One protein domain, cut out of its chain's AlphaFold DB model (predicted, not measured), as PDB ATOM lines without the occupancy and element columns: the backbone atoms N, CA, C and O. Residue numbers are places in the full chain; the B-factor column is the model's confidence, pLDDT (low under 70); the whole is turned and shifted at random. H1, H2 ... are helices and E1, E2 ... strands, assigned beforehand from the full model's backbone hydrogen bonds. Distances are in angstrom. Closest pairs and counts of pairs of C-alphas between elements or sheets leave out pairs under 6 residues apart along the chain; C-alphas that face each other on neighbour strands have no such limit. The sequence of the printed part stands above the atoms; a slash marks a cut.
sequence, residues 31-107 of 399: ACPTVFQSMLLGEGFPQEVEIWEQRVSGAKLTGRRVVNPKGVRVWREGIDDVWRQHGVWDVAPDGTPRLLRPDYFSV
ATOM      1  N   ALA A  31      -7.639 -36.080  -6.761       95.62
ATOM      2  CA  ALA A  31      -8.861 -36.476  -6.061       95.62
ATOM      3  C   ALA A  31      -9.259 -35.437  -5.008       95.62
ATOM      4  O   ALA A  31      -8.515 -35.199  -4.065       95.62
ATOM      5  N   CYS A  32     -10.448 -34.858  -5.165       96.25
ATOM      6  CA  CYS A  32     -10.965 -33.789  -4.311       96.25
ATOM      7  C   CYS A  32     -12.288 -34.221  -3.650       96.25
ATOM      8  O   CYS A  32     -13.351 -33.799  -4.111       96.25
ATOM      9  N   PRO A  33     -12.260 -35.084  -2.614       97.00
ATOM     10  CA  PRO A  33     -13.468 -35.460  -1.879       97.00
ATOM     11  C   PRO A  33     -14.094 -34.249  -1.172       97.00
ATOM     12  O   PRO A  33     -13.388 -33.332  -0.752       97.00
ATOM     13  N   THR A  34     -15.416 -34.262  -0.985       97.31
ATOM     14  CA  THR A  34     -16.057 -33.376   0.000       97.31
ATOM     15  C   THR A  34     -15.598 -33.727   1.419       97.31
ATOM     16  O   THR A  34     -15.084 -34.824   1.657       97.31
ATOM     17  N   VAL A  35     -15.805 -32.826   2.384       97.31
ATOM     18  CA  VAL A  35     -15.493 -33.100   3.799       97.31
ATOM     19  C   VAL A  35     -16.191 -34.387   4.266       97.31
ATOM     20  O   VAL A  35     -15.549 -35.265   4.833       97.31
ATOM     21  N   PHE A  36     -17.458 -34.581   3.913       98.19
ATOM     22  CA  PHE A  36     -18.216 -35.785   4.235       98.19
ATOM     23  C   PHE A  36     -17.665 -37.027   3.523       98.19
ATOM     24  O   PHE A  36     -17.432 -38.043   4.170       98.19
ATOM     25  N   GLN A  37     -17.359 -36.944   2.222       98.00
ATOM     26  CA  GLN A  37     -16.714 -38.053   1.509       98.00
ATOM     27  C   GLN A  37     -15.381 -38.450   2.153       98.00
ATOM     28  O   GLN A  37     -15.061 -39.633   2.182       98.00
ATOM     29  N   SER A  38     -14.615 -37.496   2.693       96.69
ATOM     30  CA  SER A  38     -13.353 -37.799   3.376       96.69
ATOM     31  C   SER A  38     -13.556 -38.636   4.650       96.69
ATOM     32  O   SER A  38     -12.797 -39.575   4.878       96.69
ATOM     33  N   MET A  39     -14.629 -38.375   5.410       97.25
ATOM     34  CA  MET A  39     -15.012 -39.161   6.595       97.25
ATOM     35  C   MET A  39     -15.426 -40.579   6.197       97.25
ATOM     36  O   MET A  39     -14.923 -41.565   6.731       97.25
ATOM     37  N   LEU A  40     -16.283 -40.690   5.176       97.88
ATOM     38  CA  LEU A  40     -16.738 -41.979   4.651       97.88
ATOM     39  C   LEU A  40     -15.573 -42.834   4.144       97.88
ATOM     40  O   LEU A  40     -15.504 -44.025   4.441       97.88
ATOM     41  N   LEU A  41     -14.629 -42.219   3.429       97.31
ATOM     42  CA  LEU A  41     -13.415 -42.891   2.978       97.31
ATOM     43  C   LEU A  41     -12.579 -43.413   4.155       97.31
ATOM     44  O   LEU A  41     -12.054 -44.523   4.050       97.31
ATOM     45  N   GLY A  42     -12.478 -42.656   5.253       96.19
ATOM     46  CA  GLY A  42     -11.801 -43.078   6.485       96.19
ATOM     47  C   GLY A  42     -12.461 -44.287   7.158       96.19
ATOM     48  O   GLY A  42     -11.767 -45.164   7.672       96.19
ATOM     49  N   GLU A  43     -13.786 -44.390   7.076       96.25
ATOM     50  CA  GLU A  43     -14.574 -45.533   7.564       96.25
ATOM     51  C   GLU A  43     -14.685 -46.703   6.584       96.25
ATOM     52  O   GLU A  43     -15.400 -47.671   6.835       96.25
ATOM     53  N   GLY A  44     -13.951 -46.670   5.472       96.25
ATOM     54  CA  GLY A  44     -13.955 -47.778   4.523       96.25
ATOM     55  C   GLY A  44     -15.175 -47.807   3.603       96.25
ATOM     56  O   GLY A  44     -15.377 -48.800   2.910       96.25
ATOM     57  N   PHE A  45     -15.972 -46.740   3.525       97.06
ATOM     58  CA  PHE A  45     -17.009 -46.615   2.502       97.06
ATOM     59  C   PHE A  45     -16.383 -46.096   1.200       97.06
ATOM     60  O   PHE A  45     -15.929 -44.947   1.165       97.06
ATOM     61  N   PRO A  46     -16.372 -46.876   0.102       97.88
ATOM     62  CA  PRO A  46     -15.849 -46.400  -1.174       97.88
ATOM     63  C   PRO A  46     -16.627 -45.176  -1.664       97.88
ATOM     64  O   PRO A  46     -17.856 -45.166  -1.618       97.88
ATOM     65  N   GLN A  47     -15.925 -44.153  -2.157       98.19
ATOM     66  CA  GLN A  47     -16.548 -42.926  -2.668       98.19
ATOM     67  C   GLN A  47     -16.138 -42.660  -4.110       98.19
ATOM     68  O   GLN A  47     -14.955 -42.723  -4.444       98.19
ATOM     69  N   GLU A  48     -17.099 -42.297  -4.959       97.94
ATOM     70  CA  GLU A  48     -16.805 -41.666  -6.245       97.94
ATOM     71  C   GLU A  48     -16.519 -40.176  -6.016       97.94
ATOM     72  O   GLU A  48     -17.408 -39.405  -5.654       97.94
ATOM     73  N   VAL A  49     -15.267 -39.766  -6.214       97.81
ATOM     74  CA  VAL A  49     -14.815 -38.386  -5.980       97.81
ATOM     75  C   VAL A  49     -14.437 -37.708  -7.286       97.81
ATOM     76  O   VAL A  49     -14.012 -38.355  -8.248       97.81
ATOM     77  N   GLU A  50     -14.561 -36.386  -7.320       97.69
ATOM     78  CA  GLU A  50     -14.127 -35.580  -8.454       97.69
ATOM     79  C   GLU A  50     -12.600 -35.583  -8.603       97.69
ATOM     80  O   GLU A  50     -11.860 -35.565  -7.616       97.69
ATOM     81  N   ILE A  51     -12.133 -35.560  -9.853       97.38
ATOM     82  CA  ILE A  51     -10.723 -35.433 -10.220       97.38
ATOM     83  C   ILE A  51     -10.515 -34.097 -10.928       97.38
ATOM     84  O   ILE A  51     -11.186 -33.804 -11.917       97.38
ATOM     85  N   TRP A  52      -9.581 -33.297 -10.419       94.81
ATOM     86  CA  TRP A  52      -9.300 -31.948 -10.902       94.81
ATOM     87  C   TRP A  52      -7.855 -31.802 -11.384       94.81
ATOM     88  O   TRP A  52      -6.937 -32.409 -10.839       94.81
ATOM     89  N   GLU A  53      -7.639 -30.954 -12.383       89.06
ATOM     90  CA  GLU A  53      -6.313 -30.543 -12.848       89.06
ATOM     91  C   GLU A  53      -6.146 -29.032 -12.711       89.06
ATOM     92  O   GLU A  53      -7.027 -28.264 -13.109       89.06
ATOM     93  N   GLN A  54      -4.985 -28.599 -12.224       79.81
ATOM     94  CA  GLN A  54      -4.602 -27.190 -12.238       79.81
ATOM     95  C   GLN A  54      -4.107 -26.796 -13.630       79.81
ATOM     96  O   GLN A  54      -3.163 -27.378 -14.165       79.81
ATOM     97  N   ARG A  55      -4.758 -25.800 -14.237       74.56
ATOM     98  CA  ARG A  55      -4.373 -25.217 -15.529       74.56
ATOM     99  C   ARG A  55      -4.115 -23.727 -15.352       74.56
ATOM    100  O   ARG A  55      -4.540 -23.124 -14.376       74.56
ATOM    101  N   VAL A  56      -3.486 -23.101 -16.345       66.69
ATOM    102  CA  VAL A  56      -3.259 -21.640 -16.349       66.69
ATOM    103  C   VAL A  56      -4.575 -20.850 -16.250       66.69
ATOM    104  O   VAL A  56      -4.596 -19.755 -15.704       66.69
ATOM    105  N   SER A  57      -5.682 -21.408 -16.752       71.50
ATOM    106  CA  SER A  57      -7.030 -20.830 -16.651       71.50
ATOM    107  C   SER A  57      -7.745 -21.120 -15.321       71.50
ATOM    108  O   SER A  57      -8.925 -20.804 -15.204       71.50
ATOM    109  N   GLY A  58      -7.080 -21.770 -14.363       74.00
ATOM    110  CA  GLY A  58      -7.657 -22.238 -13.102       74.00
ATOM    111  C   GLY A  58      -7.927 -23.746 -13.066       74.00
ATOM    112  O   GLY A  58      -7.646 -24.480 -14.021       74.00
ATOM    113  N   ALA A  59      -8.472 -24.207 -11.940       84.06
ATOM    114  CA  ALA A  59      -8.799 -25.610 -11.718       84.06
ATOM    115  C   ALA A  59      -9.898 -26.088 -12.679       84.06
ATOM    116  O   ALA A  59     -10.941 -25.446 -12.826       84.06
ATOM    117  N   LYS A  60      -9.685 -27.241 -13.314       90.06
ATOM    118  CA  LYS A  60     -10.637 -27.857 -14.242       90.06
ATOM    119  C   LYS A  60     -11.000 -29.266 -13.784       90.06
ATOM    120  O   LYS A  60     -10.109 -30.084 -13.576       90.06
ATOM    121  N   LEU A  61     -12.297 -29.560 -13.705       94.69
ATOM    122  CA  LEU A  61     -12.806 -30.918 -13.515       94.69
ATOM    123  C   LEU A  61     -12.467 -31.765 -14.748       94.69
ATOM    124  O   LEU A  61     -12.821 -31.399 -15.872       94.69
ATOM    125  N   THR A  62     -11.781 -32.886 -14.547       96.31
ATOM    126  CA  THR A  62     -11.350 -33.785 -15.630       96.31
ATOM    127  C   THR A  62     -11.972 -35.169 -15.564       96.31
ATOM    128  O   THR A  62     -11.956 -35.883 -16.563       96.31
ATOM    129  N   GLY A  63     -12.584 -35.535 -14.439       97.00
ATOM    130  CA  GLY A  63     -13.339 -36.776 -14.339       97.00
ATOM    131  C   GLY A  63     -13.782 -37.089 -12.921       97.00
ATOM    132  O   GLY A  63     -13.797 -36.225 -12.044       97.00
ATOM    133  N   ARG A  64     -14.132 -38.355 -12.708       97.94
ATOM    134  CA  ARG A  64     -14.447 -38.927 -11.400       97.94
ATOM    135  C   ARG A  64     -13.724 -40.251 -11.221       97.94
ATOM    136  O   ARG A  64     -13.395 -40.915 -12.204       97.94
ATOM    137  N   ARG A  65     -13.452 -40.626  -9.974       97.50
ATOM    138  CA  ARG A  65     -12.779 -41.883  -9.638       97.50
ATOM    139  C   ARG A  65     -13.318 -42.452  -8.337       97.50
ATOM    140  O   ARG A  65     -13.452 -41.723  -7.359       97.50
ATOM    141  N   VAL A  66     -13.535 -43.764  -8.308       98.12
ATOM    142  CA  VAL A  66     -13.804 -44.489  -7.061       98.12
ATOM    143  C   VAL A  66     -12.517 -44.577  -6.240       98.12
ATOM    144  O   VAL A  66     -11.497 -45.085  -6.711       98.12
ATOM    145  N   VAL A  67     -12.561 -44.075  -5.011       97.81
ATOM    146  CA  VAL A  67     -11.474 -44.124  -4.028       97.81
ATOM    147  C   VAL A  67     -11.843 -45.112  -2.923       97.81
ATOM    148  O   VAL A  67     -13.011 -45.263  -2.576       97.81
ATOM    149  N   ASN A  68     -10.824 -45.798  -2.400       97.25
ATOM    150  CA  ASN A  68     -10.935 -46.856  -1.395       97.25
ATOM    151  C   ASN A  68     -11.873 -48.031  -1.774       97.25
ATOM    152  O   ASN A  68     -12.700 -48.440  -0.964       97.25
ATOM    153  N   PRO A  69     -11.752 -48.642  -2.974       97.62
ATOM    154  CA  PRO A  69     -12.648 -49.724  -3.410       97.62
ATOM    155  C   PRO A  69     -12.552 -51.005  -2.564       97.62
ATOM    156  O   PRO A  69     -13.419 -51.863  -2.654       97.62
ATOM    157  N   LYS A  70     -11.488 -51.151  -1.766       97.62
ATOM    158  CA  LYS A  70     -11.275 -52.295  -0.866       97.62
ATOM    159  C   LYS A  70     -11.869 -52.081   0.530       97.62
ATOM    160  O   LYS A  70     -11.732 -52.964   1.366       97.62
ATOM    161  N   GLY A  71     -12.462 -50.914   0.786       96.50
ATOM    162  CA  GLY A  71     -13.073 -50.565   2.064       96.50
ATOM    163  C   GLY A  71     -12.117 -50.614   3.254       96.50
ATOM    164  O   GLY A  71     -12.480 -51.051   4.341       96.50
ATOM    165  N   VAL A  72     -10.867 -50.196   3.046       96.44
ATOM    166  CA  VAL A  72      -9.863 -50.187   4.113       96.44
ATOM    167  C   VAL A  72     -10.164 -49.030   5.056       96.44
ATOM    168  O   VAL A  72     -10.217 -47.881   4.621       96.44
ATOM    169  N   ARG A  73     -10.347 -49.325   6.343       96.38
ATOM    170  CA  ARG A  73     -10.549 -48.306   7.379       96.38
ATOM    171  C   ARG A  73      -9.209 -47.689   7.781       96.38
ATOM    172  O   ARG A  73      -8.209 -48.399   7.889       96.38
ATOM    173  N   VAL A  74      -9.196 -46.379   8.024       95.94
ATOM    174  CA  VAL A  74      -8.060 -45.697   8.676       95.94
ATOM    175  C   VAL A  74      -8.095 -45.898  10.195       95.94
ATOM    176  O   VAL A  74      -7.061 -45.871  10.862       95.94
ATOM    177  N   TRP A  75      -9.290 -46.131  10.738       94.62
ATOM    178  CA  TRP A  75      -9.532 -46.353  12.156       94.62
ATOM    179  C   TRP A  75      -9.199 -47.788  12.565       94.62
ATOM    180  O   TRP A  75      -9.394 -48.739  11.804       94.62
ATOM    181  N   ARG A  76      -8.706 -47.948  13.797       93.94
ATOM    182  CA  ARG A  76      -8.467 -49.272  14.382       93.94
ATOM    183  C   ARG A  76      -9.788 -50.010  14.596       93.94
ATOM    184  O   ARG A  76     -10.858 -49.409  14.692       93.94
ATOM    185  N   GLU A  77      -9.703 -51.330  14.693       91.94
ATOM    186  CA  GLU A  77     -10.852 -52.154  15.056       91.94
ATOM    187  C   GLU A  77     -11.457 -51.689  16.391       91.94
ATOM    188  O   GLU A  77     -10.732 -51.369  17.333       91.94
ATOM    189  N   GLY A  78     -12.788 -51.590  16.438       90.06
ATOM    190  CA  GLY A  78     -13.530 -51.101  17.604       90.06
ATOM    191  C   GLY A  78     -13.500 -49.584  17.827       90.06
ATOM    192  O   GLY A  78     -14.126 -49.118  18.773       90.06
ATOM    193  N   ILE A  79     -12.804 -48.810  16.987       94.38
ATOM    194  CA  ILE A  79     -12.788 -47.343  17.058       94.38
ATOM    195  C   ILE A  79     -13.610 -46.777  15.905       94.38
ATOM    196  O   ILE A  79     -13.327 -47.081  14.746       94.38
ATOM    197  N   ASP A  80     -14.610 -45.961  16.228       90.00
ATOM    198  CA  ASP A  80     -15.415 -45.224  15.251       90.00
ATOM    199  C   ASP A  80     -14.749 -43.903  14.850       90.00
ATOM    200  O   ASP A  80     -14.018 -43.292  15.632       90.00
ATOM    201  N   ASP A  81     -15.086 -43.417  13.661       94.62
ATOM    202  CA  ASP A  81     -14.798 -42.064  13.200       94.62
ATOM    203  C   ASP A  81     -15.212 -41.001  14.221       94.62
ATOM    204  O   ASP A  81     -16.346 -40.966  14.707       94.62
ATOM    205  N   VAL A  82     -14.283 -40.095  14.521       95.50
ATOM    206  CA  VAL A  82     -14.487 -39.019  15.499       95.50
ATOM    207  C   VAL A  82     -15.698 -38.143  15.162       95.50
ATOM    208  O   VAL A  82     -16.436 -37.733  16.048       95.50
ATOM    209  N   TRP A  83     -15.987 -37.899  13.888       96.31
ATOM    210  CA  TRP A  83     -17.129 -37.094  13.464       96.31
ATOM    211  C   TRP A  83     -18.440 -37.867  13.551       96.31
ATOM    212  O   TRP A  83     -19.477 -37.271  13.850       96.31
ATOM    213  N   ARG A  84     -18.403 -39.190  13.382       96.31
ATOM    214  CA  ARG A  84     -19.551 -40.054  13.681       96.31
ATOM    215  C   ARG A  84     -19.874 -40.041  15.175       96.31
ATOM    216  O   ARG A  84     -21.027 -39.835  15.539       96.31
ATOM    217  N   GLN A  85     -18.859 -40.137  16.041       95.94
ATOM    218  CA  GLN A  85     -19.027 -40.020  17.500       95.94
ATOM    219  C   GLN A  85     -19.625 -38.664  17.917       95.94
ATOM    220  O   GLN A  85     -20.401 -38.582  18.865       95.94
ATOM    221  N   HIS A  86     -19.310 -37.599  17.177       96.00
ATOM    222  CA  HIS A  86     -19.875 -36.260  17.370       96.00
ATOM    223  C   HIS A  86     -21.262 -36.056  16.716       96.00
ATOM    224  O   HIS A  86     -21.813 -34.949  16.753       96.00
ATOM    225  N   GLY A  87     -21.838 -37.099  16.106       96.69
ATOM    226  CA  GLY A  87     -23.147 -37.058  15.453       96.69
ATOM    227  C   GLY A  87     -23.181 -36.208  14.181       96.69
ATOM    228  O   GLY A  87     -24.242 -35.711  13.803       96.69
ATOM    229  N   VAL A  88     -22.033 -35.987  13.530       97.69
ATOM    230  CA  VAL A  88     -21.958 -35.268  12.246       97.69
ATOM    231  C   VAL A  88     -22.652 -36.070  11.155       97.69
ATOM    232  O   VAL A  88     -23.382 -35.519  10.330       97.69
ATOM    233  N   TRP A  89     -22.438 -37.379  11.164       98.12
ATOM    234  CA  TRP A  89     -22.993 -38.333  10.223       98.12
ATOM    235  C   TRP A  89     -23.190 -39.685  10.913       98.12
ATOM    236  O   TRP A  89     -22.602 -39.921  11.964       98.12
ATOM    237  N   ASP A  90     -24.011 -40.560  10.336       97.75
ATOM    238  CA  ASP A  90     -24.175 -41.943  10.801       97.75
ATOM    239  C   ASP A  90     -24.607 -42.864   9.647       97.75
ATOM    240  O   ASP A  90     -24.800 -42.413   8.518       97.75
ATOM    241  N   VAL A  91     -24.755 -44.158   9.912       96.94
ATOM    242  CA  VAL A  91     -25.205 -45.176   8.964       96.94
ATOM    243  C   VAL A  91     -26.674 -45.497   9.234       96.94
ATOM    244  O   VAL A  91     -27.052 -45.871  10.341       96.94
ATOM    245  N   ALA A  92     -27.521 -45.346   8.218       95.88
ATOM    246  CA  ALA A  92     -28.931 -45.712   8.304       95.88
ATOM    247  C   ALA A  92     -29.113 -47.243   8.431       95.88
ATOM    248  O   ALA A  92     -28.199 -47.998   8.099       95.88
ATOM    249  N   PRO A  93     -30.298 -47.737   8.847       95.75
ATOM    250  CA  PRO A  93     -30.546 -49.178   8.989       95.75
ATOM    251  C   PRO A  93     -30.333 -50.001   7.709       95.75
ATOM    252  O   PRO A  93     -30.092 -51.201   7.784       95.75
ATOM    253  N   ASP A  94     -30.418 -49.362   6.539       95.12
ATOM    254  CA  ASP A  94     -30.156 -49.963   5.226       95.12
ATOM    255  C   ASP A  94     -28.655 -50.025   4.862       95.12
ATOM    256  O   ASP A  94     -28.303 -50.448   3.762       95.12
ATOM    257  N   GLY A  95     -27.768 -49.604   5.769       94.12
ATOM    258  CA  GLY A  95     -26.323 -49.547   5.554       94.12
ATOM    259  C   GLY A  95     -25.839 -48.282   4.838       94.12
ATOM    260  O   GLY A  95     -24.638 -48.142   4.608       94.12
ATOM    261  N   THR A  96     -26.730 -47.347   4.495       95.81
ATOM    262  CA  THR A  96     -26.376 -46.128   3.755       95.81
ATOM    263  C   THR A  96     -25.866 -45.038   4.699       95.81
ATOM    264  O   THR A  96     -26.604 -44.626   5.601       95.81
ATOM    265  N   PRO A  97     -24.657 -44.487   4.490       97.19
ATOM    266  CA  PRO A  97     -24.188 -43.341   5.262       97.19
ATOM    267  C   PRO A  97     -25.023 -42.082   4.998       97.19
ATOM    268  O   PRO A  97     -25.355 -41.769   3.852       97.19
ATOM    269  N   ARG A  98     -25.334 -41.321   6.050       97.75
ATOM    270  CA  ARG A  98     -26.112 -40.078   5.997       97.75
ATOM    271  C   ARG A  98     -25.426 -38.972   6.783       97.75
ATOM    272  O   ARG A  98     -25.088 -39.146   7.949       97.75
ATOM    273  N   LEU A  99     -25.286 -37.811   6.150       98.19
ATOM    274  CA  LEU A  99     -24.863 -36.582   6.813       98.19
ATOM    275  C   LEU A  99     -26.030 -36.033   7.645       98.19
ATOM    276  O   LEU A  99     -27.103 -35.780   7.101       98.19
ATOM    277  N   LEU A 100     -25.820 -35.862   8.948       98.12
ATOM    278  CA  LEU A 100     -26.854 -35.453   9.904       98.12
ATOM    279  C   LEU A 100     -26.750 -33.969  10.265       98.12
ATOM    280  O   LEU A 100     -27.768 -33.297  10.416       98.12
ATOM    281  N   ARG A 101     -25.523 -33.449  10.384       97.00
ATOM    282  CA  ARG A 101     -25.241 -32.055  10.753       97.00
ATOM    283  C   ARG A 101     -24.326 -31.403   9.717       97.00
ATOM    284  O   ARG A 101     -23.109 -31.372   9.908       97.00
ATOM    285  N   PRO A 102     -24.875 -30.915   8.594       96.75
ATOM    286  CA  PRO A 102     -24.060 -30.381   7.510       96.75
ATOM    287  C   PRO A 102     -23.255 -29.136   7.898       96.75
ATOM    288  O   PRO A 102     -22.161 -28.950   7.381       96.75
ATOM    289  N   ASP A 103     -23.753 -28.308   8.808       96.25
ATOM    290  CA  ASP A 103     -23.162 -27.037   9.241       96.25
ATOM    291  C   ASP A 103     -22.273 -27.162  10.491       96.25
ATOM    292  O   ASP A 103     -21.798 -26.143  11.001       96.25
ATOM    293  N   TYR A 104     -22.011 -28.396  10.958       96.50
ATOM    294  CA  TYR A 104     -21.321 -28.719  12.217       96.50
ATOM    295  C   TYR A 104     -20.071 -27.870  12.482       96.50
ATOM    296  O   TYR A 104     -19.834 -27.469  13.618       96.50
ATOM    297  N   PHE A 105     -19.265 -27.615  11.450       95.81
ATOM    298  CA  PHE A 105     -17.993 -26.913  11.604       95.81
ATOM    299  C   PHE A 105     -18.086 -25.394  11.459       95.81
ATOM    300  O   PHE A 105     -17.123 -24.702  11.768       95.81
ATOM    301  N   SER A 106     -19.216 -24.876  10.979       95.81
ATOM    302  CA  SER A 106     -19.459 -23.436  10.852       95.81
ATOM    303  C   SER A 106     -20.253 -22.857  12.020       95.81
ATOM    304  O   SER A 106     -20.184 -21.653  12.242       95.81
ATOM    305  N   VAL A 107     -20.969 -23.695  12.781       94.94
ATOM    306  CA  VAL A 107     -21.804 -23.263  13.909       94.94
ATOM    307  C   VAL A 107     -21.485 -24.051  15.173       94.94
ATOM    308  O   VAL A 107     -21.734 -25.255  15.251       94.94
TER     309      VAL A 107
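Overview. This is residues 31 to 107 of the 399 residues of the protein "Glyco_hydro_5_C domain-containing protein" of Chloroflexi bacterium (UniProt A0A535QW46). A long two-stranded hairpin, E1 and E2, reaches out as an arm from a small, loosely built body; its tip, residues 54 to 59, sticks out free. In the body the short helix H1 sits between the base of this arm and a second, much smaller hairpin, E3 and E4, with the one-turn helix H2 close by. The printed part has 77 residues, with H1, E1, E2, H2, E3 and E4 in this order; both two-stranded sheets are antiparallel. The class is mixed, helices and strands, with 37 residues, under half, in named elements. The whole is loose, with a radius of gyration of the C-alphas of 14.4 A and spans of 45 by 34 by 23 A.

Along the chain. Find C-alpha 35 at (-15.493, -33.100, 3.799); from there H1 runs to residue 42, 11.0 A. Next come E1, residues 47 to 55, 25.0 A, and E2, residues 58 to 67, 24.0 A, which bends by 65 degrees at residue 63. H2 is residues 82 to 85, E3 residues 89 to 91, and E4 residues 97 to 99, ending at C-alpha 99 (-24.863, -36.582, 6.813).

Arrangement. In the hairpin E1 and E2, look for N 49 and O 65, 2.9 A apart and within hydrogen-bond range. Residues 31 to 32 pair antiparallel with residues 50 to 51 of E1. The closest C-alphas of H1 and E1 are Gln 37 and Gln 47, 6.4 A; of H1 and E4, Phe 36 and Leu 99, 7.2 A. H1 and H2 are close but not clearly touching, Met 39 and Trp 83 having the closest C-alphas, 7.5 A. In the hairpin E3 and E4, N 98 and O 90 are 2.8 A apart, within hydrogen-bond range. In H1 every O i to N i+4 pair is within hydrogen-bond range; H2 is too short for one.

Size, cuts and confidence. The two C-alphas farthest apart are those of Val 56 and Pro 93, 46.3 A. The printed part has no cut, and the link from E2 to H2, residues 68 to 81, is long. Residue 56 has a pLDDT under 70; the mean of the printed part is 94.6.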